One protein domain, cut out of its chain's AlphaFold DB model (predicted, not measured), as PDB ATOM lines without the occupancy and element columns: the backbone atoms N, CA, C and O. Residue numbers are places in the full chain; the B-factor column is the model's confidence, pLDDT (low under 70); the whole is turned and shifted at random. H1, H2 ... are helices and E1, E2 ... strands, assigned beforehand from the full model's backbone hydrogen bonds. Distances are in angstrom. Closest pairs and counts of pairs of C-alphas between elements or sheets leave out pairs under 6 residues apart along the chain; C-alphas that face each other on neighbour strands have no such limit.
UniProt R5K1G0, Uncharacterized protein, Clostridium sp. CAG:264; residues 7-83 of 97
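Overview. This is residues 7 to 83 of the 97 residues of an uncharacterized protein of Clostridium sp. CAG:264 (UniProt R5K1G0). A small antiparallel sheet, E2 E1 E3, and H1 along one face make two layers; H2 sits beside the strands, H3 off the sheet. The printed part has 77 residues, mixed, in order H1 E1 E2 E3 H2 H3. It is compact, radius of gyration of the C-alphas 12.0 A, spanning 32 by 29 by 23 A.

Along the chain. Find E1, residues 25 to 32, 23.0 A long, from C-alpha 25 (9.477, -0.199, 25.269); E2 is 38 to 44, E3 59 to 61. H1 is 7 to 19, H2 62 to 68, and H3, 75 to 83, ends at (31.425, -7.110, 7.299).

Arrangement. Within hydrogen-bond range are N 28 and O 41 (E1, E2), 2.8 A, N 60 and O 31 (E3, E1), 2.9 A, every O i to N i+4 pair of H2 and H3, and 8 of 9 in H1. H1 is on the sheet; look at its closest C-alphas to E1, Asn 17 and Tyr 26, 4.9 A.

Size, cuts and confidence. The printed part has no cut, a long link, 45 to 58, and no residue under pLDDT 70.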
ATOM      1  N   LYS A   7      24.001 -13.285  18.383       98.00
ATOM      2  CA  LYS A   7      22.750 -14.009  18.647       98.00
ATOM      3  C   LYS A   7      21.959 -13.369  19.789       98.00
ATOM      4  O   LYS A   7      20.748 -13.217  19.668       98.00
ATOM      5  N   THR A   8      22.645 -13.005  20.870       98.44
ATOM      6  CA  THR A   8      22.039 -12.380  22.049       98.44
ATOM      7  C   THR A   8      21.510 -10.996  21.701       98.44
ATOM      8  O   THR A   8      20.320 -10.764  21.857       98.44
ATOM      9  N   ALA A   9      22.342 -10.140  21.098       98.50
ATOM     10  CA  ALA A   9      21.955  -8.782  20.721       98.50
ATOM     11  C   ALA A   9      20.719  -8.761  19.806       98.50
ATOM     12  O   ALA A   9      19.728  -8.104  20.106       98.50
ATOM     13  N   VAL A  10      20.714  -9.559  18.731       98.38
ATOM     14  CA  VAL A  10      19.555  -9.633  17.822       98.38
ATOM     15  C   VAL A  10      18.316 -10.201  18.524       98.38
ATOM     16  O   VAL A  10      17.202  -9.758  18.252       98.38
ATOM     17  N   GLY A  11      18.485 -11.174  19.423       98.31
ATOM     18  CA  GLY A  11      17.387 -11.715  20.224       98.31
ATOM     19  C   GLY A  11      16.769 -10.666  21.150       98.31
ATOM     20  O   GLY A  11      15.549 -10.509  21.169       98.31
ATOM     21  N   ASP A  12      17.611  -9.915  21.858       98.44
ATOM     22  CA  ASP A  12      17.206  -8.830  22.752       98.44
ATOM     23  C   ASP A  12      16.517  -7.703  21.978       98.44
ATOM     24  O   ASP A  12      15.436  -7.267  22.365       98.44
ATOM     25  N   TYR A  13      17.061  -7.322  20.818       97.88
ATOM     26  CA  TYR A  13      16.461  -6.327  19.928       97.88
ATOM     27  C   TYR A  13      15.051  -6.741  19.495       97.88
ATOM     28  O   TYR A  13      14.104  -5.961  19.598       97.88
ATOM     29  N   LYS A  14      14.882  -7.990  19.043       96.88
ATOM     30  CA  LYS A  14      13.569  -8.508  18.631       96.88
ATOM     31  C   LYS A  14      12.590  -8.604  19.798       96.88
ATOM     32  O   LYS A  14      11.403  -8.363  19.600       96.88
ATOM     33  N   ARG A  15      13.063  -8.952  21.001       97.44
ATOM     34  CA  ARG A  15      12.235  -8.962  22.216       97.44
ATOM     35  C   ARG A  15      11.744  -7.554  22.541       97.44
ATOM     36  O   ARG A  15      10.538  -7.374  22.685       97.44
ATOM     37  N   ALA A  16      12.659  -6.596  22.652       96.31
ATOM     38  CA  ALA A  16      12.354  -5.227  23.056       96.31
ATOM     39  C   ALA A  16      11.392  -4.542  22.074       96.31
ATOM     40  O   ALA A  16      10.457  -3.871  22.491       96.31
ATOM     41  N   ASN A  17      11.542  -4.804  20.772       95.19
ATOM     42  CA  ASN A  17      10.708  -4.208  19.723       95.19
ATOM     43  C   ASN A  17       9.441  -5.018  19.376       95.19
ATOM     44  O   ASN A  17       8.713  -4.669  18.446       95.19
ATOM     45  N   LYS A  18       9.128  -6.092  20.116       95.62
ATOM     46  CA  LYS A  18       7.945  -6.938  19.857       95.62
ATOM     47  C   LYS A  18       6.621  -6.176  19.994       95.62
ATOM     48  O   LYS A  18       5.634  -6.561  19.372       95.62
ATOM     49  N   GLY A  19       6.594  -5.121  20.808       90.81
ATOM     50  CA  GLY A  19       5.407  -4.292  21.030       90.81
ATOM     51  C   GLY A  19       5.039  -3.377  19.854       90.81
ATOM     52  O   GLY A  19       3.969  -2.773  19.877       90.81
ATOM     53  N   GLY A  20       5.885  -3.293  18.821       88.50
ATOM     54  CA  GLY A  20       5.649  -2.452  17.651       88.50
ATOM     55  C   GLY A  20       5.921  -0.958  17.895       88.50
ATOM     56  O   GLY A  20       6.372  -0.575  18.973       88.50
ATOM     57  N   PRO A  21       5.635  -0.100  16.899       83.50
ATOM     58  CA  PRO A  21       6.078   1.301  16.878       83.50
ATOM     59  C   PRO A  21       5.429   2.198  17.944       83.50
ATOM     60  O   PRO A  21       5.941   3.273  18.219       83.50
ATOM     61  N   TYR A  22       4.318   1.770  18.552       86.88
ATOM     62  CA  TYR A  22       3.625   2.523  19.609       86.88
ATOM     63  C   TYR A  22       3.909   1.988  21.020       86.88
ATOM     64  O   TYR A  22       3.341   2.475  21.997       86.88
ATOM     65  N   SER A  23       4.750   0.958  21.143       91.88
ATOM     66  CA  SER A  23       5.182   0.448  22.441       91.88
ATOM     67  C   SER A  23       6.106   1.462  23.106       91.88
ATOM     68  O   SER A  23       7.054   1.884  22.460       91.88
ATOM     69  N   PRO A  24       5.925   1.821  24.388       92.81
ATOM     70  CA  PRO A  24       6.901   2.657  25.088       92.81
ATOM     71  C   PRO A  24       8.251   1.949  25.253       92.81
ATOM     72  O   PRO A  24       9.265   2.606  25.446       92.81
ATOM     73  N   ILE A  25       8.265   0.614  25.194       95.00
ATOM     74  CA  ILE A  25       9.477  -0.199  25.269       95.00
ATOM     75  C   ILE A  25      10.003  -0.427  23.859       95.00
ATOM     76  O   ILE A  25       9.255  -0.903  22.999       95.00
ATOM     77  N   TYR A  26      11.284  -0.135  23.662       94.88
ATOM     78  CA  TYR A  26      12.005  -0.370  22.418       94.88
ATOM     79  C   TYR A  26      13.477  -0.671  22.707       94.88
ATOM     80  O   TYR A  26      13.986  -0.417  23.804       94.88
ATOM     81  N   GLY A  27      14.149  -1.268  21.724       95.94
ATOM     82  CA  GLY A  27      15.562  -1.614  21.821       95.94
ATOM     83  C   GLY A  27      16.357  -1.059  20.653       95.94
ATOM     84  O   GLY A  27      15.932  -1.202  19.510       95.94
ATOM     85  N   GLU A  28      17.528  -0.501  20.933       96.19
ATOM     86  CA  GLU A  28      18.477  -0.017  19.931       96.19
ATOM     87  C   GLU A  28      19.650  -0.981  19.808       96.19
ATOM     88  O   GLU A  28      20.306  -1.318  20.796       96.19
ATOM     89  N   LEU A  29      19.922  -1.435  18.583       98.00
ATOM     90  CA  LEU A  29      21.051  -2.320  18.316       98.00
ATOM     91  C   LEU A  29      22.335  -1.495  18.215       98.00
ATOM     92  O   LEU A  29      22.475  -0.643  17.336       98.00
ATOM     93  N   MET A  30      23.292  -1.798  19.081       98.00
ATOM     94  CA  MET A  30      24.544  -1.070  19.232       98.00
ATOM     95  C   MET A  30      25.722  -1.917  18.773       98.00
ATOM     96  O   MET A  30      25.741  -3.131  18.980       98.00
ATOM     97  N   PHE A  31      26.730  -1.279  18.185       97.44
ATOM     98  CA  PHE A  31      27.942  -1.958  17.735       97.44
ATOM     99  C   PHE A  31      29.192  -1.147  18.058       97.44
ATOM    100  O   PHE A  31      29.254   0.044  17.763       97.44
ATOM    101  N   ASP A  32      30.200  -1.800  18.630       96.25
ATOM    102  CA  ASP A  32      31.533  -1.238  18.818       96.25
ATOM    103  C   ASP A  32      32.467  -1.753  17.717       96.25
ATOM    104  O   ASP A  32      32.903  -2.910  17.724       96.25
ATOM    105  N   LYS A  33      32.812  -0.876  16.768       93.88
ATOM    106  CA  LYS A  33      33.739  -1.213  15.676       93.88
ATOM    107  C   LYS A  33      35.193  -1.384  16.137       93.88
ATOM    108  O   LYS A  33      36.017  -1.861  15.366       93.88
ATOM    109  N   GLY A  34      35.525  -0.965  17.359       93.31
ATOM    110  CA  GLY A  34      36.865  -1.083  17.929       93.31
ATOM    111  C   GLY A  34      37.199  -2.512  18.345       93.31
ATOM    112  O   GLY A  34      38.333  -2.953  18.172       93.31
ATOM    113  N   ASP A  35      36.217  -3.258  18.863       92.94
ATOM    114  CA  ASP A  35      36.450  -4.609  19.381       92.94
ATOM    115  C   ASP A  35      35.454  -5.680  18.898       92.94
ATOM    116  O   ASP A  35      35.596  -6.861  19.253       92.94
ATOM    117  N   GLY A  36      34.475  -5.287  18.080       95.06
ATOM    118  CA  GLY A  36      33.478  -6.158  17.468       95.06
ATOM    119  C   GLY A  36      32.323  -6.559  18.389       95.06
ATOM    120  O   GLY A  36      31.576  -7.478  18.036       95.06
ATOM    121  N   ARG A  37      32.166  -5.949  19.572       97.50
ATOM    122  CA  ARG A  37      31.007  -6.199  20.444       97.50
ATOM    123  C   ARG A  37      29.732  -5.636  19.837       97.50
ATOM    124  O   ARG A  37      29.700  -4.511  19.355       97.50
ATOM    125  N   ILE A  38      28.666  -6.422  19.924       98.25
ATOM    126  CA  ILE A  38      27.306  -6.009  19.585       98.25
ATOM    127  C   ILE A  38      26.388  -6.299  20.775       98.25
ATOM    128  O   ILE A  38      26.514  -7.346  21.415       98.25
ATOM    129  N   TRP A  39      25.492  -5.368  21.089       98.38
ATOM    130  CA  TRP A  39      24.510  -5.480  22.173       98.38
ATOM    131  C   TRP A  39      23.244  -4.696  21.823       98.38
ATOM    132  O   TRP A  39      23.195  -4.025  20.795       98.38
ATOM    133  N   THR A  40      22.229  -4.794  22.676       98.38
ATOM    134  CA  THR A  40      21.001  -4.006  22.564       98.38
ATOM    135  C   THR A  40      20.845  -3.175  23.822       98.38
ATOM    136  O   THR A  40      20.875  -3.729  24.921       98.38
ATOM    137  N   ASP A  41      20.703  -1.863  23.667       97.50
ATOM    138  CA  ASP A  41      20.227  -1.003  24.746       97.50
ATOM    139  C   ASP A  41      18.698  -1.015  24.747       97.50
ATOM    140  O   ASP A  41      18.081  -0.906  23.690       97.50
ATOM    141  N   GLU A  42      18.086  -1.150  25.920       95.94
ATOM    142  CA  GLU A  42      16.633  -1.086  26.084       95.94
ATOM    143  C   GLU A  42      16.225   0.220  26.751       95.94
ATOM    144  O   GLU A  42      16.842   0.667  27.721       95.94
ATOM    145  N   PHE A  43      15.146   0.802  26.241       95.50
ATOM    146  CA  PHE A  43      14.603   2.065  26.707       95.50
ATOM    147  C   PHE A  43      13.103   1.937  26.973       95.50
ATOM    148  O   PHE A  43      12.429   1.048  26.449       95.50
ATOM    149  N   CYS A  44      12.589   2.841  27.805       93.81
ATOM    150  CA  CYS A  44      11.164   3.000  28.061       93.81
ATOM    151  C   CYS A  44      10.809   4.484  27.934       93.81
ATOM    152  O   CYS A  44      11.027   5.260  28.863       93.81
ATOM    153  N   ASP A  45      10.320   4.879  26.762       91.81
ATOM    154  CA  ASP A  45       9.961   6.253  26.424       91.81
ATOM    155  C   ASP A  45       8.912   6.255  25.308       91.81
ATOM    156  O   ASP A  45       9.121   5.671  24.250       91.81
ATOM    157  N   LEU A  46       7.786   6.935  25.535       87.62
ATOM    158  CA  LEU A  46       6.693   7.047  24.563       87.62
ATOM    159  C   LEU A  46       7.114   7.751  23.268       87.62
ATOM    160  O   LEU A  46       6.526   7.490  22.224       87.62
ATOM    161  N   GLY A  47       8.095   8.654  23.336       86.81
ATOM    162  CA  GLY A  47       8.571   9.407  22.180       86.81
ATOM    163  C   GLY A  47       9.661   8.707  21.371       86.81
ATOM    164  O   GLY A  47      10.012   9.218  20.312       86.81
ATOM    165  N   HIS A  48      10.207   7.588  21.863       84.44
ATOM    166  CA  HIS A  48      11.356   6.885  21.270       84.44
ATOM    167  C   HIS A  48      12.585   7.794  21.081       84.44
ATOM    168  O   HIS A  48      13.345   7.656  20.125       84.44
ATOM    169  N   ASN A  49      12.787   8.744  22.001       86.81
ATOM    170  CA  ASN A  49      13.858   9.743  21.936       86.81
ATOM    171  C   ASN A  49      14.941   9.529  22.997       86.81
ATOM    172  O   ASN A  49      15.903  10.296  23.058       86.81
ATOM    173  N   SER A  50      14.800   8.512  23.845       90.19
ATOM    174  CA  SER A  50      15.829   8.154  24.815       90.19
ATOM    175  C   SER A  50      17.051   7.584  24.108       90.19
ATOM    176  O   SER A  50      16.945   6.732  23.227       90.19
ATOM    177  N   TYR A  51      18.219   8.072  24.515       86.50
ATOM    178  CA  TYR A  51      19.511   7.661  23.992       86.50
ATOM    179  C   TYR A  51      20.522   7.563  25.128       86.50
ATOM    180  O   TYR A  51      20.372   8.180  26.187       86.50
ATOM    181  N   LYS A  52      21.584   6.795  24.895       89.69
ATOM    182  CA  LYS A  52      22.692   6.658  25.833       89.69
ATOM    183  C   LYS A  52      23.942   7.297  25.253       89.69
ATOM    184  O   LYS A  52      24.310   7.062  24.101       89.69
ATOM    185  N   VAL A  53      24.597   8.129  26.056       89.56
ATOM    186  CA  VAL A  53      25.872   8.732  25.668       89.56
ATOM    187  C   VAL A  53      26.985   7.742  25.972       89.56
ATOM    188  O   VAL A  53      27.135   7.278  27.103       89.56
ATOM    189  N   TYR A  54      27.763   7.435  24.945       89.88
ATOM    190  CA  TYR A  54      28.979   6.647  25.041       89.88
ATOM    191  C   TYR A  54      30.178   7.567  24.811       89.88
ATOM    192  O   TYR A  54      30.194   8.317  23.841       89.88
ATOM    193  N   ASP A  55      31.190   7.492  25.677       90.75
ATOM    194  CA  ASP A  55      32.435   8.267  25.523       90.75
ATOM    195  C   ASP A  55      33.333   7.708  24.395       90.75
ATOM    196  O   ASP A  55      34.225   8.369  23.865       90.75
ATOM    197  N   SER A  56      33.070   6.470  23.967       91.69
ATOM    198  CA  SER A  56      33.814   5.843  22.880       91.69
ATOM    199  C   SER A  56      33.337   6.304  21.502       91.69
ATOM    200  O   SER A  56      32.184   6.110  21.120       91.69
ATOM    201  N   LYS A  57      34.283   6.787  20.688       92.12
ATOM    202  CA  LYS A  57      34.071   7.144  19.271       92.12
ATOM    203  C   LYS A  57      33.899   5.932  18.345       92.12
ATOM    204  O   LYS A  57      33.679   6.096  17.143       92.12
ATOM    205  N   THR A  58      34.069   4.715  18.861       94.88
ATOM    206  CA  THR A  58      33.916   3.477  18.085       94.88
ATOM    207  C   THR A  58      32.515   2.882  18.181       94.88
ATOM    208  O   THR A  58      32.176   2.003  17.390       94.88
ATOM    209  N   ILE A  59      31.683   3.379  19.095       96.06
ATOM    210  CA  ILE A  59      30.326   2.877  19.299       96.06
ATOM    211  C   ILE A  59      29.362   3.593  18.355       96.06
ATOM    212  O   ILE A  59      29.376   4.818  18.245       96.06
ATOM    213  N   ILE A  60      28.519   2.818  17.674       95.38
ATOM    214  CA  ILE A  60      27.513   3.312  16.733       95.38
ATOM    215  C   ILE A  60      26.134   2.706  17.020       95.38
ATOM    216  O   ILE A  60      26.023   1.567  17.482       95.38
ATOM    217  N   TYR A  61      25.090   3.457  16.669       95.88
ATOM    218  CA  TYR A  61      23.701   2.995  16.615       95.88
ATOM    219  C   TYR A  61      23.487   2.178  15.335       95.88
ATOM    220  O   TYR A  61      23.005   2.686  14.322       95.88
ATOM    221  N   LEU A  62      23.915   0.915  15.352       97.12
ATOM    222  CA  LEU A  62      23.852   0.032  14.189       97.12
ATOM    223  C   LEU A  62      22.415  -0.163  13.696       97.12
ATOM    224  O   LEU A  62      22.185  -0.147  12.488       97.12
ATOM    225  N   GLY A  63      21.466  -0.323  14.624       95.81
ATOM    226  CA  GLY A  63      20.058  -0.518  14.296       95.81
ATOM    227  C   GLY A  63      19.507   0.634  13.465       95.81
ATOM    228  O   GLY A  63      19.016   0.411  12.363       95.81
ATOM    229  N   ARG A  64      19.724   1.868  13.927       93.81
ATOM    230  CA  ARG A  64      19.337   3.087  13.212       93.81
ATOM    231  C   ARG A  64      19.933   3.182  11.807       93.81
ATOM    232  O   ARG A  64      19.198   3.434  10.862       93.81
ATOM    233  N   ILE A  65      21.234   2.922  11.650       96.06
ATOM    234  CA  ILE A  65      21.896   2.970  10.333       96.06
ATOM    235  C   ILE A  65      21.293   1.930   9.375       96.06
ATOM    236  O   ILE A  65      21.104   2.207   8.192       96.06
ATOM    237  N   MET A  66      21.007   0.721   9.868       97.19
ATOM    238  CA  MET A  66      20.367  -0.324   9.067       97.19
ATOM    239  C   MET A  66      18.928   0.055   8.698       97.19
ATOM    240  O   MET A  66      18.546  -0.107   7.542       97.19
ATOM    241  N   SER A  67      18.160   0.611   9.639       93.44
ATOM    242  CA  SER A  67      16.787   1.074   9.414       93.44
ATOM    243  C   SER A  67      16.703   2.228   8.414       93.44
ATOM    244  O   SER A  67      15.841   2.195   7.544       93.44
ATOM    245  N   GLU A  68      17.619   3.201   8.470       95.19
ATOM    246  CA  GLU A  68      17.727   4.300   7.492       95.19
ATOM    247  C   GLU A  68      18.020   3.795   6.066       95.19
ATOM    248  O   GLU A  68      17.739   4.488   5.092       95.19
ATOM    249  N   ARG A  69      18.565   2.579   5.938       96.12
ATOM    250  CA  ARG A  69      18.818   1.886   4.664       96.12
ATOM    251  C   ARG A  69      17.781   0.802   4.352       96.12
ATOM    252  O   ARG A  69      18.015  -0.008   3.461       96.12
ATOM    253  N   GLU A  70      16.684   0.754   5.107       96.56
ATOM    254  CA  GLU A  70      15.597  -0.224   4.958       96.56
ATOM    255  C   GLU A  70      16.058  -1.693   5.073       96.56
ATOM    256  O   GLU A  70      15.453  -2.613   4.520       96.56
ATOM    257  N   ILE A  71      17.134  -1.945   5.826       97.06
ATOM    258  CA  ILE A  71      17.687  -3.286   6.033       97.06
ATOM    259  C   ILE A  71      17.052  -3.917   7.272       97.06
ATOM    260  O   ILE A  71      17.228  -3.451   8.397       97.06
ATOM    261  N   GLU A  72      16.361  -5.042   7.079       96.69
ATOM    262  CA  GLU A  72      15.756  -5.795   8.178       96.69
ATOM    263  C   GLU A  72      16.816  -6.285   9.184       96.69
ATOM    264  O   GLU A  72      17.827  -6.893   8.810       96.69
ATOM    265  N   ILE A  73      16.551  -6.096  10.479       97.44
ATOM    266  CA  ILE A  73      17.425  -6.565  11.557       97.44
ATOM    267  C   ILE A  73      17.170  -8.046  11.857       97.44
ATOM    268  O   ILE A  73      16.269  -8.456  12.596       97.44
ATOM    269  N   ASN A  74      18.047  -8.878  11.307       97.88
ATOM    270  CA  ASN A  74      18.179 -10.292  11.626       97.88
ATOM    271  C   ASN A  74      19.673 -10.675  11.666       97.88
ATOM    272  O   ASN A  74      20.533  -9.911  11.232       97.88
ATOM    273  N   MET A  75      20.012 -11.855  12.201       97.69
ATOM    274  CA  MET A  75      21.420 -12.243  12.391       97.69
ATOM    275  C   MET A  75      22.230 -12.249  11.088       97.69
ATOM    276  O   MET A  75      23.409 -11.907  11.122       97.69
ATOM    277  N   LYS A  76      21.619 -12.645   9.964       97.69
ATOM    278  CA  LYS A  76      22.285 -12.692   8.658       97.69
ATOM    279  C   LYS A  76      22.618 -11.275   8.194       97.69
ATOM    280  O   LYS A  76      23.792 -10.968   8.008       97.69
ATOM    281  N   ASN A  77      21.609 -10.414   8.112       98.06
ATOM    282  CA  ASN A  77      21.751  -9.051   7.611       98.06
ATOM    283  C   ASN A  77      22.681  -8.211   8.492       98.06
ATOM    284  O   ASN A  77      23.525  -7.496   7.974       98.06
ATOM    285  N   VAL A  78      22.582  -8.335   9.822       97.75
ATOM    286  CA  VAL A  78      23.481  -7.639  10.760       97.75
ATOM    287  C   VAL A  78      24.932  -8.060  10.530       97.75
ATOM    288  O   VAL A  78      25.827  -7.220  10.472       97.75
ATOM    289  N   LYS A  79      25.173  -9.367  10.381       96.31
ATOM    290  CA  LYS A  79      26.510  -9.907  10.134       96.31
ATOM    291  C   LYS A  79      27.072  -9.398   8.804       96.31
ATOM    292  O   LYS A  79      28.185  -8.885   8.786       96.31
ATOM    293  N   GLU A  80      26.309  -9.525   7.719       96.12
ATOM    294  CA  GLU A  80      26.697  -9.065   6.378       96.12
ATOM    295  C   GLU A  80      26.946  -7.554   6.353       96.12
ATOM    296  O   GLU A  80      27.977  -7.111   5.856       96.12
ATOM    297  N   PHE A  81      26.065  -6.766   6.972       96.06
ATOM    298  CA  PHE A  81      26.214  -5.319   7.049       96.06
ATOM    299  C   PHE A  81      27.509  -4.909   7.754       96.06
ATOM    300  O   PHE A  81      28.237  -4.052   7.249       96.06
ATOM    301  N   ILE A  82      27.813  -5.531   8.900       95.25
ATOM    302  CA  ILE A  82      29.041  -5.237   9.643       95.25
ATOM    303  C   ILE A  82      30.273  -5.562   8.799       95.25
ATOM    304  O   ILE A  82      31.188  -4.742   8.730       95.25
ATOM    305  N   TYR A  83      30.293  -6.721   8.136       94.06
ATOM    306  CA  TYR A  83      31.425  -7.110   7.299       94.06
ATOM    307  C   TYR A  83      31.632  -6.167   6.114       94.06
ATOM    308  O   TYR A  83      32.753  -5.729   5.883       94.06
TER     309      TYR A  83